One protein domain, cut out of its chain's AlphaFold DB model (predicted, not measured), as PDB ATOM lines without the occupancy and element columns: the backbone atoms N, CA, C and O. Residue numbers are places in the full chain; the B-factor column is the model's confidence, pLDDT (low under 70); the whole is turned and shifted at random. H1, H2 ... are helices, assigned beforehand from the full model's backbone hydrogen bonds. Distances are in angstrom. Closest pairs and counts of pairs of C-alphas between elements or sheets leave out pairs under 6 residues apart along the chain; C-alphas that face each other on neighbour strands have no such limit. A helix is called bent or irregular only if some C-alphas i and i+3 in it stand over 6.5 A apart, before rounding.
ATOM      1  N   ILE A   2     138.642 -32.865 -21.999       42.78
ATOM      2  CA  ILE A   2     137.858 -33.519 -20.926       42.78
ATOM      3  C   ILE A   2     137.188 -32.499 -19.977       42.78
ATOM      4  O   ILE A   2     136.023 -32.661 -19.614       42.78
ATOM      5  N   GLU A   3     137.863 -31.391 -19.650       43.03
ATOM      6  CA  GLU A   3     137.274 -30.315 -18.834       43.03
ATOM      7  C   GLU A   3     136.138 -29.558 -19.533       43.03
ATOM      8  O   GLU A   3     135.152 -29.216 -18.882       43.03
ATOM      9  N   SER A   4     136.209 -29.346 -20.854       40.44
ATOM     10  CA  SER A   4     135.124 -28.684 -21.595       40.44
ATOM     11  C   SER A   4     133.870 -29.562 -21.667       40.44
ATOM     12  O   SER A   4     132.759 -29.056 -21.501       40.44
ATOM     13  N   PHE A   5     134.030 -30.884 -21.802       43.41
ATOM     14  CA  PHE A   5     132.922 -31.841 -21.723       43.41
ATOM     15  C   PHE A   5     132.318 -31.938 -20.312       43.41
ATOM     16  O   PHE A   5     131.091 -31.958 -20.176       43.41
ATOM     17  N   LYS A   6     133.141 -31.928 -19.250       52.53
ATOM     18  CA  LYS A   6     132.664 -31.936 -17.852       52.53
ATOM     19  C   LYS A   6     131.927 -30.638 -17.499       52.53
ATOM     20  O   LYS A   6     130.871 -30.684 -16.870       52.53
ATOM     21  N   LYS A   7     132.423 -29.489 -17.972       55.28
ATOM     22  CA  LYS A   7     131.792 -28.168 -17.810       55.28
ATOM     23  C   LYS A   7     130.468 -28.063 -18.581       55.28
ATOM     24  O   LYS A   7     129.503 -27.524 -18.048       55.28
ATOM     25  N   SER A   8     130.388 -28.651 -19.779       60.41
ATOM     26  CA  SER A   8     129.159 -28.707 -20.589       60.41
ATOM     27  C   SER A   8     128.065 -29.572 -19.947       60.41
ATOM     28  O   SER A   8     126.970 -29.074 -19.686       60.41
ATOM     29  N   LYS A   9     128.375 -30.826 -19.570       68.06
ATOM     30  CA  LYS A   9     127.434 -31.687 -18.823       68.06
ATOM     31  C   LYS A   9     126.991 -31.039 -17.513       68.06
ATOM     32  O   LYS A   9     125.838 -31.197 -17.113       68.06
ATOM     33  N   SER A  10     127.894 -30.289 -16.876       73.56
ATOM     34  CA  SER A  10     127.594 -29.612 -15.625       73.56
ATOM     35  C   SER A  10     126.520 -28.533 -15.776       73.56
ATOM     36  O   SER A  10     125.595 -28.424 -14.981       73.56
ATOM     37  N   ASN A  11     126.583 -27.772 -16.862       81.94
ATOM     38  CA  ASN A  11     125.593 -26.736 -17.133       81.94
ATOM     39  C   ASN A  11     124.211 -27.307 -17.484       81.94
ATOM     40  O   ASN A  11     123.203 -26.686 -17.151       81.94
ATOM     41  N   ILE A  12     124.152 -28.492 -18.104       85.56
ATOM     42  CA  ILE A  12     122.883 -29.139 -18.467       85.56
ATOM     43  C   ILE A  12     122.124 -29.599 -17.219       85.56
ATOM     44  O   ILE A  12     120.943 -29.282 -17.098       85.56
ATOM     45  N   TYR A  13     122.770 -30.280 -16.259       88.12
ATOM     46  CA  TYR A  13     122.057 -30.724 -15.047       88.12
ATOM     47  C   TYR A  13     121.502 -29.540 -14.255       88.12
ATOM     48  O   TYR A  13     120.390 -29.608 -13.737       88.12
ATOM     49  N   LYS A  14     122.260 -28.436 -14.199       89.50
ATOM     50  CA  LYS A  14     121.839 -27.206 -13.532       89.50
ATOM     51  C   LYS A  14     120.561 -26.676 -14.165       89.50
ATOM     52  O   LYS A  14     119.598 -26.387 -13.457       89.50
ATOM     53  N   ALA A  15     120.554 -26.566 -15.495       89.19
ATOM     54  CA  ALA A  15     119.415 -26.049 -16.252       89.19
ATOM     55  C   ALA A  15     118.175 -26.929 -16.067       89.19
ATOM     56  O   ALA A  15     117.093 -26.407 -15.815       89.19
ATOM     57  N   VAL A  16     118.348 -28.253 -16.112       91.81
ATOM     58  CA  VAL A  16     117.265 -29.214 -15.872       91.81
ATOM     59  C   VAL A  16     116.704 -29.070 -14.457       91.81
ATOM     60  O   VAL A  16     115.489 -28.988 -14.302       91.81
ATOM     61  N   LEU A  17     117.555 -28.970 -13.428       92.88
ATOM     62  CA  LEU A  17     117.103 -28.824 -12.042       92.88
ATOM     63  C   LEU A  17     116.290 -27.539 -11.841       92.88
ATOM     64  O   LEU A  17     115.202 -27.577 -11.267       92.88
ATOM     65  N   VAL A  18     116.798 -26.402 -12.327       92.38
ATOM     66  CA  VAL A  18     116.078 -25.128 -12.209       92.38
ATOM     67  C   VAL A  18     114.792 -25.144 -13.031       92.38
ATOM     68  O   VAL A  18     113.770 -24.673 -12.546       92.38
ATOM     69  N   GLY A  19     114.801 -25.760 -14.216       91.12
ATOM     70  CA  GLY A  19     113.595 -25.970 -15.016       91.12
ATOM     71  C   GLY A  19     112.523 -26.764 -14.265       91.12
ATOM     72  O   GLY A  19     111.373 -26.338 -14.218       91.12
ATOM     73  N   ILE A  20     112.900 -27.864 -13.604       93.12
ATOM     74  CA  ILE A  20     111.987 -28.664 -12.773       93.12
ATOM     75  C   ILE A  20     111.410 -27.820 -11.627       93.12
ATOM     76  O   ILE A  20     110.200 -27.821 -11.424       93.12
ATOM     77  N   LEU A  21     112.239 -27.052 -10.911       91.44
ATOM     78  CA  LEU A  21     111.780 -26.180  -9.820       91.44
ATOM     79  C   LEU A  21     110.820 -25.079 -10.296       91.44
ATOM     80  O   LEU A  21     109.861 -24.752  -9.594       91.44
ATOM     81  N   VAL A  22     111.052 -24.521 -11.487       89.75
ATOM     82  CA  VAL A  22     110.152 -23.538 -12.109       89.75
ATOM     83  C   VAL A  22     108.817 -24.188 -12.476       89.75
ATOM     84  O   VAL A  22     107.768 -23.650 -12.131       89.75
ATOM     85  N   ILE A  23     108.833 -25.375 -13.092       90.69
ATOM     86  CA  ILE A  23     107.611 -26.122 -13.430       90.69
ATOM     87  C   ILE A  23     106.815 -26.463 -12.166       90.69
ATOM     88  O   ILE A  23     105.604 -26.258 -12.131       90.69
ATOM     89  N   ILE A  24     107.484 -26.923 -11.105       89.19
ATOM     90  CA  ILE A  24     106.844 -27.199  -9.812       89.19
ATOM     91  C   ILE A  24     106.213 -25.924  -9.242       89.19
ATOM     92  O   ILE A  24     105.072 -25.966  -8.790       89.19
ATOM     93  N   SER A  25     106.909 -24.784  -9.316       84.88
ATOM     94  CA  SER A  25     106.363 -23.487  -8.886       84.88
ATOM     95  C   SER A  25     105.079 -23.125  -9.647       84.88
ATOM     96  O   SER A  25     104.101 -22.679  -9.042       84.88
ATOM     97  N   PHE A  26     105.044 -23.362 -10.960       83.94
ATOM     98  CA  PHE A  26     103.858 -23.116 -11.787       83.94
ATOM     99  C   PHE A  26     102.704 -24.066 -11.455       83.94
ATOM    100  O   PHE A  26     101.573 -23.611 -11.289       83.94
ATOM    101  N   LEU A  27     102.982 -25.363 -11.292       83.88
ATOM    102  CA  LEU A  27     101.976 -26.361 -10.919       83.88
ATOM    103  C   LEU A  27     101.368 -26.078  -9.543       83.88
ATOM    104  O   LEU A  27     100.151 -26.164  -9.390       83.88
ATOM    105  N   LEU A  28     102.188 -25.690  -8.560       79.81
ATOM    106  CA  LEU A  28     101.685 -25.270  -7.252       79.81
ATOM    107  C   LEU A  28     100.756 -24.060  -7.386       79.81
ATOM    108  O   LEU A  28      99.669 -24.063  -6.817       79.81
ATOM    109  N   THR A  29     101.161 -23.051  -8.159       78.19
ATOM    110  CA  THR A  29     100.346 -21.844  -8.382       78.19
ATOM    111  C   THR A  29      98.978 -22.198  -8.958       78.19
ATOM    112  O   THR A  29      97.961 -21.729  -8.455       78.19
ATOM    113  N   PHE A  30      98.944 -23.084  -9.955       77.38
ATOM    114  CA  PHE A  30      97.706 -23.566 -10.562       77.38
ATOM    115  C   PHE A  30      96.822 -24.335  -9.568       77.38
ATOM    116  O   PHE A  30      95.633 -24.047  -9.443       77.38
ATOM    117  N   TYR A  31      97.407 -25.272  -8.817       76.94
ATOM    118  CA  TYR A  31      96.687 -26.104  -7.850       76.94
ATOM    119  C   TYR A  31      96.031 -25.276  -6.734       76.94
ATOM    120  O   TYR A  31      94.848 -25.452  -6.438       76.94
ATOM    121  N   PHE A  32      96.778 -24.346  -6.133       73.19
ATOM    122  CA  PHE A  32      96.265 -23.531  -5.029       73.19
ATOM    123  C   PHE A  32      95.240 -22.493  -5.478       73.19
ATOM    124  O   PHE A  32      94.289 -22.231  -4.741       73.19
ATOM    125  N   ASN A  33      95.390 -21.953  -6.690       69.94
ATOM    126  CA  ASN A  33      94.422 -21.018  -7.249       69.94
ATOM    127  C   ASN A  33      93.055 -21.686  -7.486       69.94
ATOM    128  O   ASN A  33      92.037 -21.126  -7.093       69.94
ATOM    129  N   ILE A  34      93.034 -22.913  -8.025       67.81
ATOM    130  CA  ILE A  34      91.788 -23.657  -8.274       67.81
ATOM    131  C   ILE A  34      91.132 -24.143  -6.979       67.81
ATOM    132  O   ILE A  34      89.914 -24.060  -6.841       67.81
ATOM    133  N   PHE A  35      91.913 -24.697  -6.048       67.62
ATOM    134  CA  PHE A  35      91.346 -25.453  -4.928       67.62
ATOM    135  C   PHE A  35      91.129 -24.619  -3.658       67.62
ATOM    136  O   PHE A  35      90.183 -24.877  -2.918       67.62
ATOM    137  N   PHE A  36      91.990 -23.633  -3.376       62.41
ATOM    138  CA  PHE A  36      92.047 -22.991  -2.054       62.41
ATOM    139  C   PHE A  36      91.709 -21.496  -2.039       62.41
ATOM    140  O   PHE A  36      91.582 -20.951  -0.944       62.41
ATOM    141  N   ASN A  37      91.581 -20.829  -3.197       62.44
ATOM    142  CA  ASN A  37      91.242 -19.396  -3.326       62.44
ATOM    143  C   ASN A  37      92.076 -18.464  -2.407       62.44
ATOM    144  O   ASN A  37      91.660 -17.362  -2.058       62.44
ATOM    145  N   THR A  38      93.253 -18.921  -1.966       58.31
ATOM    146  CA  THR A  38      94.116 -18.249  -0.990       58.31
ATOM    147  C   THR A  38      95.534 -18.223  -1.532       58.31
ATOM    148  O   THR A  38      96.138 -19.250  -1.836       58.31
ATOM    149  N   ASN A  39      96.084 -17.018  -1.670       57.50
ATOM    150  CA  ASN A  39      97.349 -16.829  -2.364       57.50
ATOM    151  C   ASN A  39      98.568 -16.861  -1.416       57.50
ATOM    152  O   ASN A  39      99.691 -17.018  -1.884       57.50
ATOM    153  N   ILE A  40      98.427 -16.640  -0.106       56.94
ATOM    154  CA  ILE A  40      99.483 -16.007   0.726       56.94
ATOM    155  C   ILE A  40     100.700 -16.900   1.060       56.94
ATOM    156  O   ILE A  40     101.818 -16.392   1.135       56.94
ATOM    157  N   ILE A  41     100.552 -18.220   1.206       56.03
ATOM    158  CA  ILE A  41     101.612 -19.048   1.826       56.03
ATOM    159  C   ILE A  41     102.718 -19.473   0.829       56.03
ATOM    160  O   ILE A  41     103.872 -19.658   1.219       56.03
ATOM    161  N   PHE A  42     102.432 -19.544  -0.477       65.44
ATOM    162  CA  PHE A  42     103.315 -20.209  -1.457       65.44
ATOM    163  C   PHE A  42     104.374 -19.316  -2.122       65.44
ATOM    164  O   PHE A  42     105.296 -19.833  -2.754       65.44
ATOM    165  N   SER A  43     104.313 -17.993  -1.940       66.44
ATOM    166  CA  SER A  43     105.240 -17.028  -2.564       66.44
ATOM    167  C   SER A  43     106.715 -17.284  -2.238       66.44
ATOM    168  O   SER A  43     107.594 -16.957  -3.029       66.44
ATOM    169  N   HIS A  44     106.995 -17.911  -1.092       74.00
ATOM    170  CA  HIS A  44     108.355 -18.207  -0.649       74.00
ATOM    171  C   HIS A  44     109.032 -19.300  -1.484       74.00
ATOM    172  O   HIS A  44     110.257 -19.325  -1.587       74.00
ATOM    173  N   PHE A  45     108.250 -20.182  -2.118       81.69
ATOM    174  CA  PHE A  45     108.799 -21.275  -2.917       81.69
ATOM    175  C   PHE A  45     109.493 -20.765  -4.188       81.69
ATOM    176  O   PHE A  45     110.477 -21.355  -4.630       81.69
ATOM    177  N   PHE A  46     109.062 -19.614  -4.715       83.31
ATOM    178  CA  PHE A  46     109.678 -18.971  -5.879       83.31
ATOM    179  C   PHE A  46     111.116 -18.509  -5.622       83.31
ATOM    180  O   PHE A  46     111.903 -18.420  -6.565       83.31
ATOM    181  N   TYR A  47     111.511 -18.271  -4.366       85.62
ATOM    182  CA  TYR A  47     112.878 -17.851  -4.049       85.62
ATOM    183  C   TYR A  47     113.916 -18.951  -4.300       85.62
ATOM    184  O   TYR A  47     115.071 -18.632  -4.576       85.62
ATOM    185  N   LEU A  48     113.523 -20.230  -4.264       88.62
ATOM    186  CA  LEU A  48     114.428 -21.356  -4.512       88.62
ATOM    187  C   LEU A  48     114.959 -21.395  -5.958       88.62
ATOM    188  O   LEU A  48     116.182 -21.346  -6.126       88.62
ATOM    189  N   PRO A  49     114.115 -21.440  -7.013       91.25
ATOM    190  CA  PRO A  49     114.606 -21.397  -8.389       91.25
ATOM    191  C   PRO A  49     115.331 -20.082  -8.701       91.25
ATOM    192  O   PRO A  49     116.338 -20.106  -9.408       91.25
ATOM    193  N   ILE A  50     114.882 -18.952  -8.139       90.62
ATOM    194  CA  ILE A  50     115.541 -17.650  -8.307       90.62
ATOM    195  C   ILE A  50     116.965 -17.687  -7.745       90.62
ATOM    196  O   ILE A  50     117.916 -17.390  -8.467       90.62
ATOM    197  N   SER A  51     117.122 -18.108  -6.489       90.19
ATOM    198  CA  SER A  51     118.419 -18.177  -5.815       90.19
ATOM    199  C   SER A  51     119.393 -19.091  -6.561       90.19
ATOM    200  O   SER A  51     120.491 -18.660  -6.915       90.19
ATOM    201  N   LEU A  52     118.966 -20.310  -6.919       91.44
ATOM    202  CA  LEU A  52     119.805 -21.240  -7.683       91.44
ATOM    203  C   LEU A  52     120.195 -20.683  -9.057       91.44
ATOM    204  O   LEU A  52     121.331 -20.858  -9.500       91.44
ATOM    205  N   SER A  53     119.262 -20.013  -9.735       91.38
ATOM    206  CA  SER A  53     119.517 -19.466 -11.064       91.38
ATOM    207  C   SER A  53     120.576 -18.362 -11.051       91.38
ATOM    208  O   SER A  53     121.502 -18.376 -11.866       91.38
ATOM    209  N   ILE A  54     120.483 -17.434 -10.099       90.81
ATOM    210  CA  ILE A  54     121.432 -16.329  -9.958       90.81
ATOM    211  C   ILE A  54     122.780 -16.864  -9.470       90.81
ATOM    212  O   ILE A  54     123.817 -16.475 -10.003       90.81
ATOM    213  N   PHE A  55     122.784 -17.822  -8.543       88.88
ATOM    214  CA  PHE A  55     124.016 -18.437  -8.053       88.88
ATOM    215  C   PHE A  55     124.808 -19.135  -9.172       88.88
ATOM    216  O   PHE A  55     126.026 -18.989  -9.270       88.88
ATOM    217  N   TRP A  56     124.137 -19.875 -10.061       89.38
ATOM    218  CA  TRP A  56     124.819 -20.630 -11.117       89.38
ATOM    219  C   TRP A  56     125.125 -19.844 -12.387       89.38
ATOM    220  O   TRP A  56     126.155 -20.106 -13.012       89.38
ATOM    221  N   TRP A  57     124.261 -18.907 -12.782       88.94
ATOM    222  CA  TRP A  57     124.411 -18.161 -14.038       88.94
ATOM    223  C   TRP A  57     124.612 -16.649 -13.858       88.94
ATOM    224  O   TRP A  57     124.651 -15.926 -14.859       88.94
ATOM    225  N   LYS A  58     124.795 -16.159 -12.622       86.25
ATOM    226  CA  LYS A  58     125.021 -14.738 -12.289       86.25
ATOM    227  C   LYS A  58     123.965 -13.848 -12.970       86.25
ATOM    228  O   LYS A  58     122.774 -14.148 -12.898       86.25
ATOM    229  N   LYS A  59     124.386 -12.822 -13.727       84.12
ATOM    230  CA  LYS A  59     123.498 -11.915 -14.485       84.12
ATOM    231  C   LYS A  59     122.531 -12.628 -15.434       84.12
ATOM    232  O   LYS A  59     121.413 -12.162 -15.618       84.12
ATOM    233  N   ARG A  60     122.923 -13.760 -16.035       85.88
ATOM    234  CA  ARG A  60     122.036 -14.508 -16.949       85.88
ATOM    235  C   ARG A  60     120.920 -15.243 -16.201       85.88
ATOM    236  O   ARG A  60     119.878 -15.504 -16.791       85.88
ATOM    237  N   GLY A  61     121.107 -15.525 -14.909       87.06
ATOM    238  CA  GLY A  61     120.074 -16.098 -14.043       87.06
ATOM    239  C   GLY A  61     118.880 -15.163 -13.835       87.06
ATOM    240  O   GLY A  61     117.760 -15.633 -13.662       87.06
ATOM    241  N   PHE A  62     119.078 -13.846 -13.968       91.12
ATOM    242  CA  PHE A  62     118.009 -12.852 -13.825       91.12
ATOM    243  C   PHE A  62     116.870 -13.028 -14.846       91.12
ATOM    244  O   PHE A  62     115.736 -12.631 -14.588       91.12
ATOM    245  N   ILE A  63     117.126 -13.699 -15.975       91.19
ATOM    246  CA  ILE A  63     116.092 -14.050 -16.962       91.19
ATOM    247  C   ILE A  63     114.972 -14.880 -16.314       91.19
ATOM    248  O   ILE A  63     113.799 -14.661 -16.603       91.19
ATOM    249  N   ILE A  64     115.309 -15.791 -15.397       90.62
ATOM    250  CA  ILE A  64     114.322 -16.631 -14.703       90.62
ATOM    251  C   ILE A  64     113.454 -15.790 -13.763       90.62
ATOM    252  O   ILE A  64     112.253 -16.028 -13.674       90.62
ATOM    253  N   VAL A  65     114.021 -14.756 -13.135       93.06
ATOM    254  CA  VAL A  65     113.268 -13.786 -12.323       93.06
ATOM    255  C   VAL A  65     112.232 -13.062 -13.183       93.06
ATOM    256  O   VAL A  65     111.071 -12.968 -12.797       93.06
ATOM    257  N   ILE A  66     112.625 -12.600 -14.375       92.75
ATOM    258  CA  ILE A  66     111.717 -11.919 -15.311       92.75
ATOM    259  C   ILE A  66     110.602 -12.863 -15.778       92.75
ATOM    260  O   ILE A  66     109.437 -12.470 -15.781       92.75
ATOM    261  N   ILE A  67     110.936 -14.109 -16.134       92.12
ATOM    262  CA  ILE A  67     109.960 -15.113 -16.586       92.12
ATOM    263  C   ILE A  67     108.935 -15.420 -15.487       92.12
ATOM    264  O   ILE A  67     107.736 -15.421 -15.755       92.12
ATOM    265  N   LEU A  68     109.391 -15.651 -14.252       88.88
ATOM    266  CA  LEU A  68     108.509 -15.924 -13.116       88.88
ATOM    267  C   LEU A  68     107.595 -14.729 -12.810       88.88
ATOM    268  O   LEU A  68     106.397 -14.915 -12.600       88.88
ATOM    269  N   SER A  69     108.134 -13.507 -12.848       89.44
ATOM    270  CA  SER A  69     107.360 -12.276 -12.656       89.44
ATOM    271  C   SER A  69     106.298 -12.075 -13.740       89.44
ATOM    272  O   SER A  69     105.151 -11.769 -13.425       89.44
ATOM    273  N   ALA A  70     106.651 -12.283 -15.013       90.25
ATOM    274  CA  ALA A  70     105.715 -12.170 -16.128       90.25
ATOM    275  C   ALA A  70     104.593 -13.214 -16.034       90.25
ATOM    276  O   ALA A  70     103.426 -12.887 -16.242       90.25
ATOM    277  N   PHE A  71     104.933 -14.449 -15.655       86.12
ATOM    278  CA  PHE A  71     103.952 -15.507 -15.430       86.12
ATOM    279  C   PHE A  71     102.953 -15.137 -14.328       86.12
ATOM    280  O   PHE A  71     101.755 -15.321 -14.516       86.12
ATOM    281  N   LEU A  72     103.416 -14.560 -13.212       82.31
ATOM    282  CA  LEU A  72     102.541 -14.176 -12.097       82.31
ATOM    283  C   LEU A  72     101.504 -13.108 -12.480       82.31
ATOM    284  O   LEU A  72     100.402 -13.099 -11.937       82.31
ATOM    285  N   ILE A  73     101.858 -12.210 -13.404       84.31
ATOM    286  CA  ILE A  73     100.963 -11.162 -13.921       84.31
ATOM    287  C   ILE A  73     100.006 -11.734 -14.969       84.31
ATOM    288  O   ILE A  73      98.838 -11.359 -15.013       84.31
ATOM    289  N   PHE A  74     100.499 -12.636 -15.821       84.94
ATOM    290  CA  PHE A  74      99.728 -13.210 -16.920       84.94
ATOM    291  C   PHE A  74      98.715 -14.261 -16.454       84.94
ATOM    292  O   PHE A  74      97.620 -14.350 -16.997       84.94
ATOM    293  N   PHE A  75      99.058 -15.055 -15.440       77.88
ATOM    294  CA  PHE A  75      98.251 -16.191 -15.005       77.88
ATOM    295  C   PHE A  75      96.814 -15.822 -14.568       77.88
ATOM    296  O   PHE A  75      95.886 -16.487 -15.027       77.88
ATOM    297  N   PRO A  76      96.573 -14.752 -13.780       74.88
ATOM    298  CA  PRO A  76      95.216 -14.332 -13.410       74.88
ATOM    299  C   PRO A  76      94.338 -13.920 -14.597       74.88
ATOM    300  O   PRO A  76      93.121 -14.025 -14.508       74.88
ATOM    301  N   PHE A  77      94.933 -13.474 -15.710       74.38
ATOM    302  CA  PHE A  77      94.198 -13.073 -16.914       74.38
ATOM    303  C   PHE A  77      93.556 -14.265 -17.646       74.38
ATOM    304  O   PHE A  77      92.621 -14.078 -18.416       74.38
ATOM    305  N   LEU A  78      94.037 -15.492 -17.409       72.12
ATOM    306  CA  LEU A  78      93.486 -16.709 -18.019       72.12
ATOM    307  C   LEU A  78      92.257 -17.274 -17.287       72.12
ATOM    308  O   LEU A  78      91.598 -18.156 -17.831       72.12
ATOM    309  N   GLY A  79      91.969 -16.829 -16.059       65.50
ATOM    310  CA  GLY A  79      90.842 -17.322 -15.266       65.50
ATOM    311  C   GLY A  79      89.598 -16.444 -15.416       65.50
ATOM    312  O   GLY A  79      89.678 -15.236 -15.219       65.50
ATOM    313  N   ASP A  80      88.437 -17.050 -15.683       57.94
ATOM    314  CA  ASP A  80      87.148 -16.354 -15.903       57.94
ATOM    315  C   ASP A  80      86.652 -15.508 -14.707       57.94
ATOM    316  O   ASP A  80      85.778 -14.656 -14.857       57.94
ATOM    317  N   ASN A  81      87.212 -15.700 -13.507       56.28
ATOM    318  CA  ASN A  81      86.772 -15.022 -12.289       56.28
ATOM    319  C   ASN A  81      87.781 -13.954 -11.848       56.28
ATOM    320  O   ASN A  81      88.681 -14.214 -11.048       56.28
ATOM    321  N   MET A  82      87.593 -12.725 -12.329       53.19
ATOM    322  CA  MET A  82      88.348 -11.554 -11.875       53.19
ATOM    323  C   MET A  82      87.960 -11.158 -10.440       53.19
ATOM    324  O   MET A  82      87.104 -10.304 -10.219       53.19
ATOM    325  N   GLN A  83      88.609 -11.762  -9.443       58.56
ATOM    326  CA  GLN A  83      88.587 -11.267  -8.063       58.56
ATOM    327  C   GLN A  83      89.676 -10.193  -7.887       58.56
ATOM    328  O   GLN A  83      90.869 -10.496  -7.894       58.56
ATOM    329  N   ILE A  84      89.272  -8.927  -7.724       57.28
ATOM    330  CA  ILE A  84      90.167  -7.751  -7.659       57.28
ATOM    331  C   ILE A  84      91.160  -7.825  -6.479       57.28
ATOM    332  O   ILE A  84      92.316  -7.428  -6.629       57.28
ATOM    333  N   GLU A  85      90.761  -8.412  -5.346       58.94
ATOM    334  CA  GLU A  85      91.612  -8.624  -4.157       58.94
ATOM    335  C   GLU A  85      92.880  -9.448  -4.471       58.94
ATOM    336  O   GLU A  85      93.956  -9.185  -3.940       58.94
ATOM    337  N   SER A  86      92.810 -10.391  -5.419       67.75
ATOM    338  CA  SER A  86      93.960 -11.222  -5.800       67.75
ATOM    339  C   SER A  86      95.010 -10.476  -6.636       67.75
ATOM    340  O   SER A  86      96.143 -10.951  -6.756       67.75
ATOM    341  N   VAL A  87      94.658  -9.350  -7.263       72.00
ATOM    342  CA  VAL A  87      95.562  -8.641  -8.184       72.00
ATOM    343  C   VAL A  87      96.615  -7.854  -7.406       72.00
ATOM    344  O   VAL A  87      97.795  -7.896  -7.762       72.00
ATOM    345  N   LEU A  88      96.218  -7.196  -6.313       76.12
ATOM    346  CA  LEU A  88      97.134  -6.434  -5.456       76.12
ATOM    347  C   LEU A  88      98.204  -7.338  -4.830       76.12
ATOM    348  O   LEU A  88      99.392  -7.017  -4.893       76.12
ATOM    349  N   ASP A  89      97.808  -8.509  -4.331       76.50
ATOM    350  CA  ASP A  89      98.727  -9.498  -3.762       76.50
ATOM    351  C   ASP A  89      99.788  -9.975  -4.764       76.50
ATOM    352  O   ASP A  89     100.955 -10.165  -4.405       76.50
ATOM    353  N   ASN A  90      99.405 -10.168  -6.029       79.31
ATOM    354  CA  ASN A  90     100.327 -10.597  -7.079       79.31
ATOM    355  C   ASN A  90     101.291  -9.477  -7.484       79.31
ATOM    356  O   ASN A  90     102.478  -9.741  -7.677       79.31
ATOM    357  N   ILE A  91     100.825  -8.225  -7.532       84.06
ATOM    358  CA  ILE A  91     101.692  -7.062  -7.778       84.06
ATOM    359  C   ILE A  91     102.751  -6.947  -6.677       84.06
ATOM    360  O   ILE A  91     103.942  -6.835  -6.976       84.06
ATOM    361  N   VAL A  92     102.342  -7.040  -5.408       85.06
ATOM    362  CA  VAL A  92     103.265  -6.981  -4.263       85.06
ATOM    363  C   VAL A  92     104.326  -8.084  -4.356       85.06
ATOM    364  O   VAL A  92     105.512  -7.819  -4.161       85.06
ATOM    365  N   ARG A  93     103.953  -9.310  -4.739       83.94
ATOM    366  CA  ARG A  93     104.913 -10.417  -4.924       83.94
ATOM    367  C   ARG A  93     105.903 -10.178  -6.040       83.94
ATOM    368  O   ARG A  93     107.077 -10.476  -5.859       83.94
ATOM    369  N   VAL A  94     105.449  -9.667  -7.181       88.31
ATOM    370  CA  VAL A  94     106.346  -9.355  -8.298       88.31
ATOM    371  C   VAL A  94     107.381  -8.321  -7.856       88.31
ATOM    372  O   VAL A  94     108.565  -8.488  -8.138       88.31
ATOM    373  N   ILE A  95     106.968  -7.314  -7.079       91.00
ATOM    374  CA  ILE A  95     107.887  -6.324  -6.502       91.00
ATOM    375  C   ILE A  95     108.916  -6.999  -5.580       91.00
ATOM    376  O   ILE A  95     110.112  -6.740  -5.719       91.00
ATOM    377  N   PHE A  96     108.489  -7.897  -4.684       89.81
ATOM    378  CA  PHE A  96     109.406  -8.653  -3.818       89.81
ATOM    379  C   PHE A  96     110.352  -9.577  -4.599       89.81
ATOM    380  O   PHE A  96     111.540  -9.640  -4.304       89.81
ATOM    381  N   ILE A  97     109.860 -10.274  -5.622       89.88
ATOM    382  CA  ILE A  97     110.662 -11.160  -6.474       89.88
ATOM    383  C   ILE A  97     111.740 -10.364  -7.217       89.88
ATOM    384  O   ILE A  97     112.898 -10.782  -7.260       89.88
ATOM    385  N   LEU A  98     111.382  -9.200  -7.765       92.38
ATOM    386  CA  LEU A  98     112.325  -8.321  -8.449       92.38
ATOM    387  C   LEU A  98     113.355  -7.738  -7.479       92.38
ATOM    388  O   LEU A  98     114.546  -7.763  -7.788       92.38
ATOM    389  N   SER A  99     112.933  -7.261  -6.304       93.12
ATOM    390  CA  SER A  99     113.856  -6.699  -5.311       93.12
ATOM    391  C   SER A  99     114.847  -7.751  -4.808       93.12
ATOM    392  O   SER A  99     116.056  -7.513  -4.829       93.12
ATOM    393  N   VAL A 100     114.366  -8.950  -4.463       91.44
ATOM    394  CA  VAL A 100     115.207 -10.083  -4.057       91.44
ATOM    395  C   VAL A 100     116.142 -10.496  -5.192       91.44
ATOM    396  O   VAL A 100     117.333 -10.680  -4.956       91.44
ATOM    397  N   GLY A 101     115.656 -10.581  -6.433       91.94
ATOM    398  CA  GLY A 101     116.486 -10.905  -7.595       91.94
ATOM    399  C   GLY A 101     117.620  -9.901  -7.822       91.94
ATOM    400  O   GLY A 101     118.756 -10.302  -8.092       91.94
ATOM    401  N   ILE A 102     117.349  -8.602  -7.665       93.38
ATOM    402  CA  ILE A 102     118.363  -7.542  -7.771       93.38
ATOM    403  C   ILE A 102     119.395  -7.679  -6.647       93.38
ATOM    404  O   ILE A 102     120.596  -7.727  -6.924       93.38
ATOM    405  N   ILE A 103     118.939  -7.793  -5.394       94.19
ATOM    406  CA  ILE A 103     119.815  -7.931  -4.221       94.19
ATOM    407  C   ILE A 103     120.711  -9.166  -4.368       94.19
ATOM    408  O   ILE A 103     121.924  -9.061  -4.197       94.19
ATOM    409  N   LEU A 104     120.144 -10.316  -4.743       92.94
ATOM    410  CA  LEU A 104     120.890 -11.559  -4.949       92.94
ATOM    411  C   LEU A 104     121.925 -11.437  -6.071       92.94
ATOM    412  O   LEU A 104     123.030 -11.963  -5.937       92.94
ATOM    413  N   THR A 105     121.599 -10.734  -7.160       92.62
ATOM    414  CA  THR A 105     122.534 -10.532  -8.279       92.62
ATOM    415  C   THR A 105     123.740  -9.711  -7.831       92.62
ATOM    416  O   THR A 105     124.878 -10.139  -8.019       92.62
ATOM    417  N   ILE A 106     123.499  -8.583  -7.155       93.06
ATOM    418  CA  ILE A 106     124.563  -7.726  -6.614       93.06
ATOM    419  C   ILE A 106     125.400  -8.492  -5.584       93.06
ATOM    420  O   ILE A 106     126.628  -8.416  -5.604       93.06
ATOM    421  N   LEU A 107     124.752  -9.243  -4.692       93.06
ATOM    422  CA  LEU A 107     125.429  -9.999  -3.642       93.06
ATOM    423  C   LEU A 107     126.342 -11.083  -4.222       93.06
ATOM    424  O   LEU A 107     127.488 -11.206  -3.800       93.06
ATOM    425  N   THR A 108     125.859 -11.829  -5.215       89.94
ATOM    426  CA  THR A 108     126.632 -12.900  -5.863       89.94
ATOM    427  C   THR A 108     127.835 -12.340  -6.627       89.94
ATOM    428  O   THR A 108     128.899 -12.955  -6.647       89.94
ATOM    429  N   GLU A 109     127.698 -11.161  -7.240       89.94
ATOM    430  CA  GLU A 109     128.812 -10.472  -7.905       89.94
ATOM    431  C   GLU A 109     129.869  -9.997  -6.913       89.94
ATOM    432  O   GLU A 109     131.049 -10.293  -7.099       89.94
ATOM    433  N   LYS A 110     129.445  -9.338  -5.830       91.69
ATOM    434  CA  LYS A 110     130.356  -8.895  -4.768       91.69
ATOM    435  C   LYS A 110     131.072 -10.061  -4.096       91.69
ATOM    436  O   LYS A 110     132.254  -9.948  -3.783       91.69
ATOM    437  N   LEU A 111     130.370 -11.176  -3.887       90.12
ATOM    438  CA  LEU A 111     130.964 -12.383  -3.325       90.12
ATOM    439  C   LEU A 111     132.060 -12.928  -4.245       90.12
ATOM    440  O   LEU A 111     133.171 -13.161  -3.783       90.12
ATOM    441  N   ALA A 112     131.781 -13.044  -5.547       87.69
ATOM    442  CA  ALA A 112     132.765 -13.523  -6.513       87.69
ATOM    443  C   ALA A 112     134.011 -12.618  -6.578       87.69
ATOM    444  O   ALA A 112     135.130 -13.119  -6.600       87.69
ATOM    445  N   GLU A 113     133.830 -11.294  -6.561       89.38
ATOM    446  CA  GLU A 113     134.949 -10.344  -6.552       89.38
ATOM    447  C   GLU A 113     135.800 -10.470  -5.276       89.38
ATOM    448  O   GLU A 113     137.031 -10.449  -5.332       89.38
ATOM    449  N   SER A 114     135.150 -10.623  -4.119       91.06
ATOM    450  CA  SER A 114     135.836 -10.815  -2.841       91.06
ATOM    451  C   SER A 114     136.615 -12.129  -2.797       91.06
ATOM    452  O   SER A 114     137.727 -12.158  -2.271       91.06
ATOM    453  N   GLU A 115     136.043 -13.215  -3.319       88.69
ATOM    454  CA  GLU A 115     136.708 -14.518  -3.391       88.69
ATOM    455  C   GLU A 115     137.942 -14.467  -4.296       88.69
ATOM    456  O   GLU A 115     138.998 -14.971  -3.913       88.69
ATOM    457  N   ASP A 116     137.840 -13.817  -5.460       86.62
ATOM    458  CA  ASP A 116     138.975 -13.661  -6.371       86.62
ATOM    459  C   ASP A 116     140.101 -12.842  -5.717       86.62
ATOM    460  O   ASP A 116     141.252 -13.283  -5.716       86.62
ATOM    461  N   LYS A 117     139.780 -11.714  -5.063       87.31
ATOM    462  CA  LYS A 117     140.762 -10.914  -4.302       87.31
ATOM    463  C   LYS A 117     141.437 -11.723  -3.196       87.31
ATOM    464  O   LYS A 117     142.655 -11.662  -3.044       87.31
TER     465      LYS A 117
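This is residues 2 to 117 of the 235 residues of an uncharacterized protein of Candidatus Lokiarchaeota archaeon (UniProt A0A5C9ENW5). Four helical rods lie lengthwise in an elongated up-and-down bundle, with the two long helices H1 and H3 on opposite sides and H2, folded back on itself into arms H2a and H2b, between and beside them. H2a is in the middle and touches the other three rods, while residues 2 to 10 of H1 stick out free at one end. The printed part has 116 residues with three named helices, H1, H2 and H3 in chain order, and no named strand; its class is all helix. It is only just loose, close to compact, with a radius of gyration of the C-alphas of 16.5 A and spans of 54 by 28 by 20 A.

H1 is residues 2 to 36 and runs 50.7 A, from C-alpha 2 at (137.858, -33.519, -20.926) to C-alpha 36 at (92.047, -22.991, -2.054). It is neither bent nor irregular, but only just: C-alphas 33 and 36 are 6.0 A apart. H2, residues 42 to 78, was assigned as one helix by its hydrogen bonds, but it is bent, with C-alphas 56 and 59 at 9.4 A. Its arms are H2a, residues 42 to 56, 23.6 A long, and H2b, residues 59 to 78, 30.6 A long. H2b is itself irregular, with C-alphas 73 and 76 at 6.6 A, and has a kink of 26 degrees near residue 72. H3, residues 85 to 117, runs 49.2 A and ends at C-alpha 117 at (140.762, -10.914, -4.302). It is neither bent nor irregular, but only just: C-alphas 85 and 88 are 6.1 A apart.

H1, H2a, H2b and H3 form a bundle, up and down, each running against the one before it; the packing is mostly aligned. H1 and H2a are a helical hairpin: residues 14 to 29 of H1 touch H2a, the closest C-alphas being those of Val 18 and Pro 49, 5.5 A apart, at a shallow tilt of 12 degrees, opposite ways. H1 and H2b are close but not clearly touching, with the closest C-alphas, of Val 22 and Leu 68, at 7.9 A. H2b touches H2a with residues 60 to 68, opposite ways at a shallow tilt of 27 degrees; the closest C-alphas, of Ile 54 and Gly 61, are 4.3 A apart. H2b and H3, a helical hairpin, touch at a shallow tilt of 6 degrees, opposite ways, the C-alphas of Ser 69 and Val 94 being closest at 5.3 A. Residues 93 to 108 of H3 touch H2a, the same way at a shallow tilt of 27 degrees, with the closest C-alphas, of Ile 54 and Thr 105, at 6.1 A. H1 and H3 are apart. Each O i to N i+4 pair is within hydrogen-bond range in H1; the counts are 7 of 11 in H2a, 10 of 16 in H2b and 28 of 29 in H3.

The C-alphas farthest apart, of Ile 2 and Ile 84, are 55.8 A apart. The printed part has no cut; the link from H1 to H2 is tight, and that from H2 to H3 is short. The mean pLDDT of the printed part is 80.2, and it is under 70 in residues 2 to 9, 33 to 43 and 79 to 86.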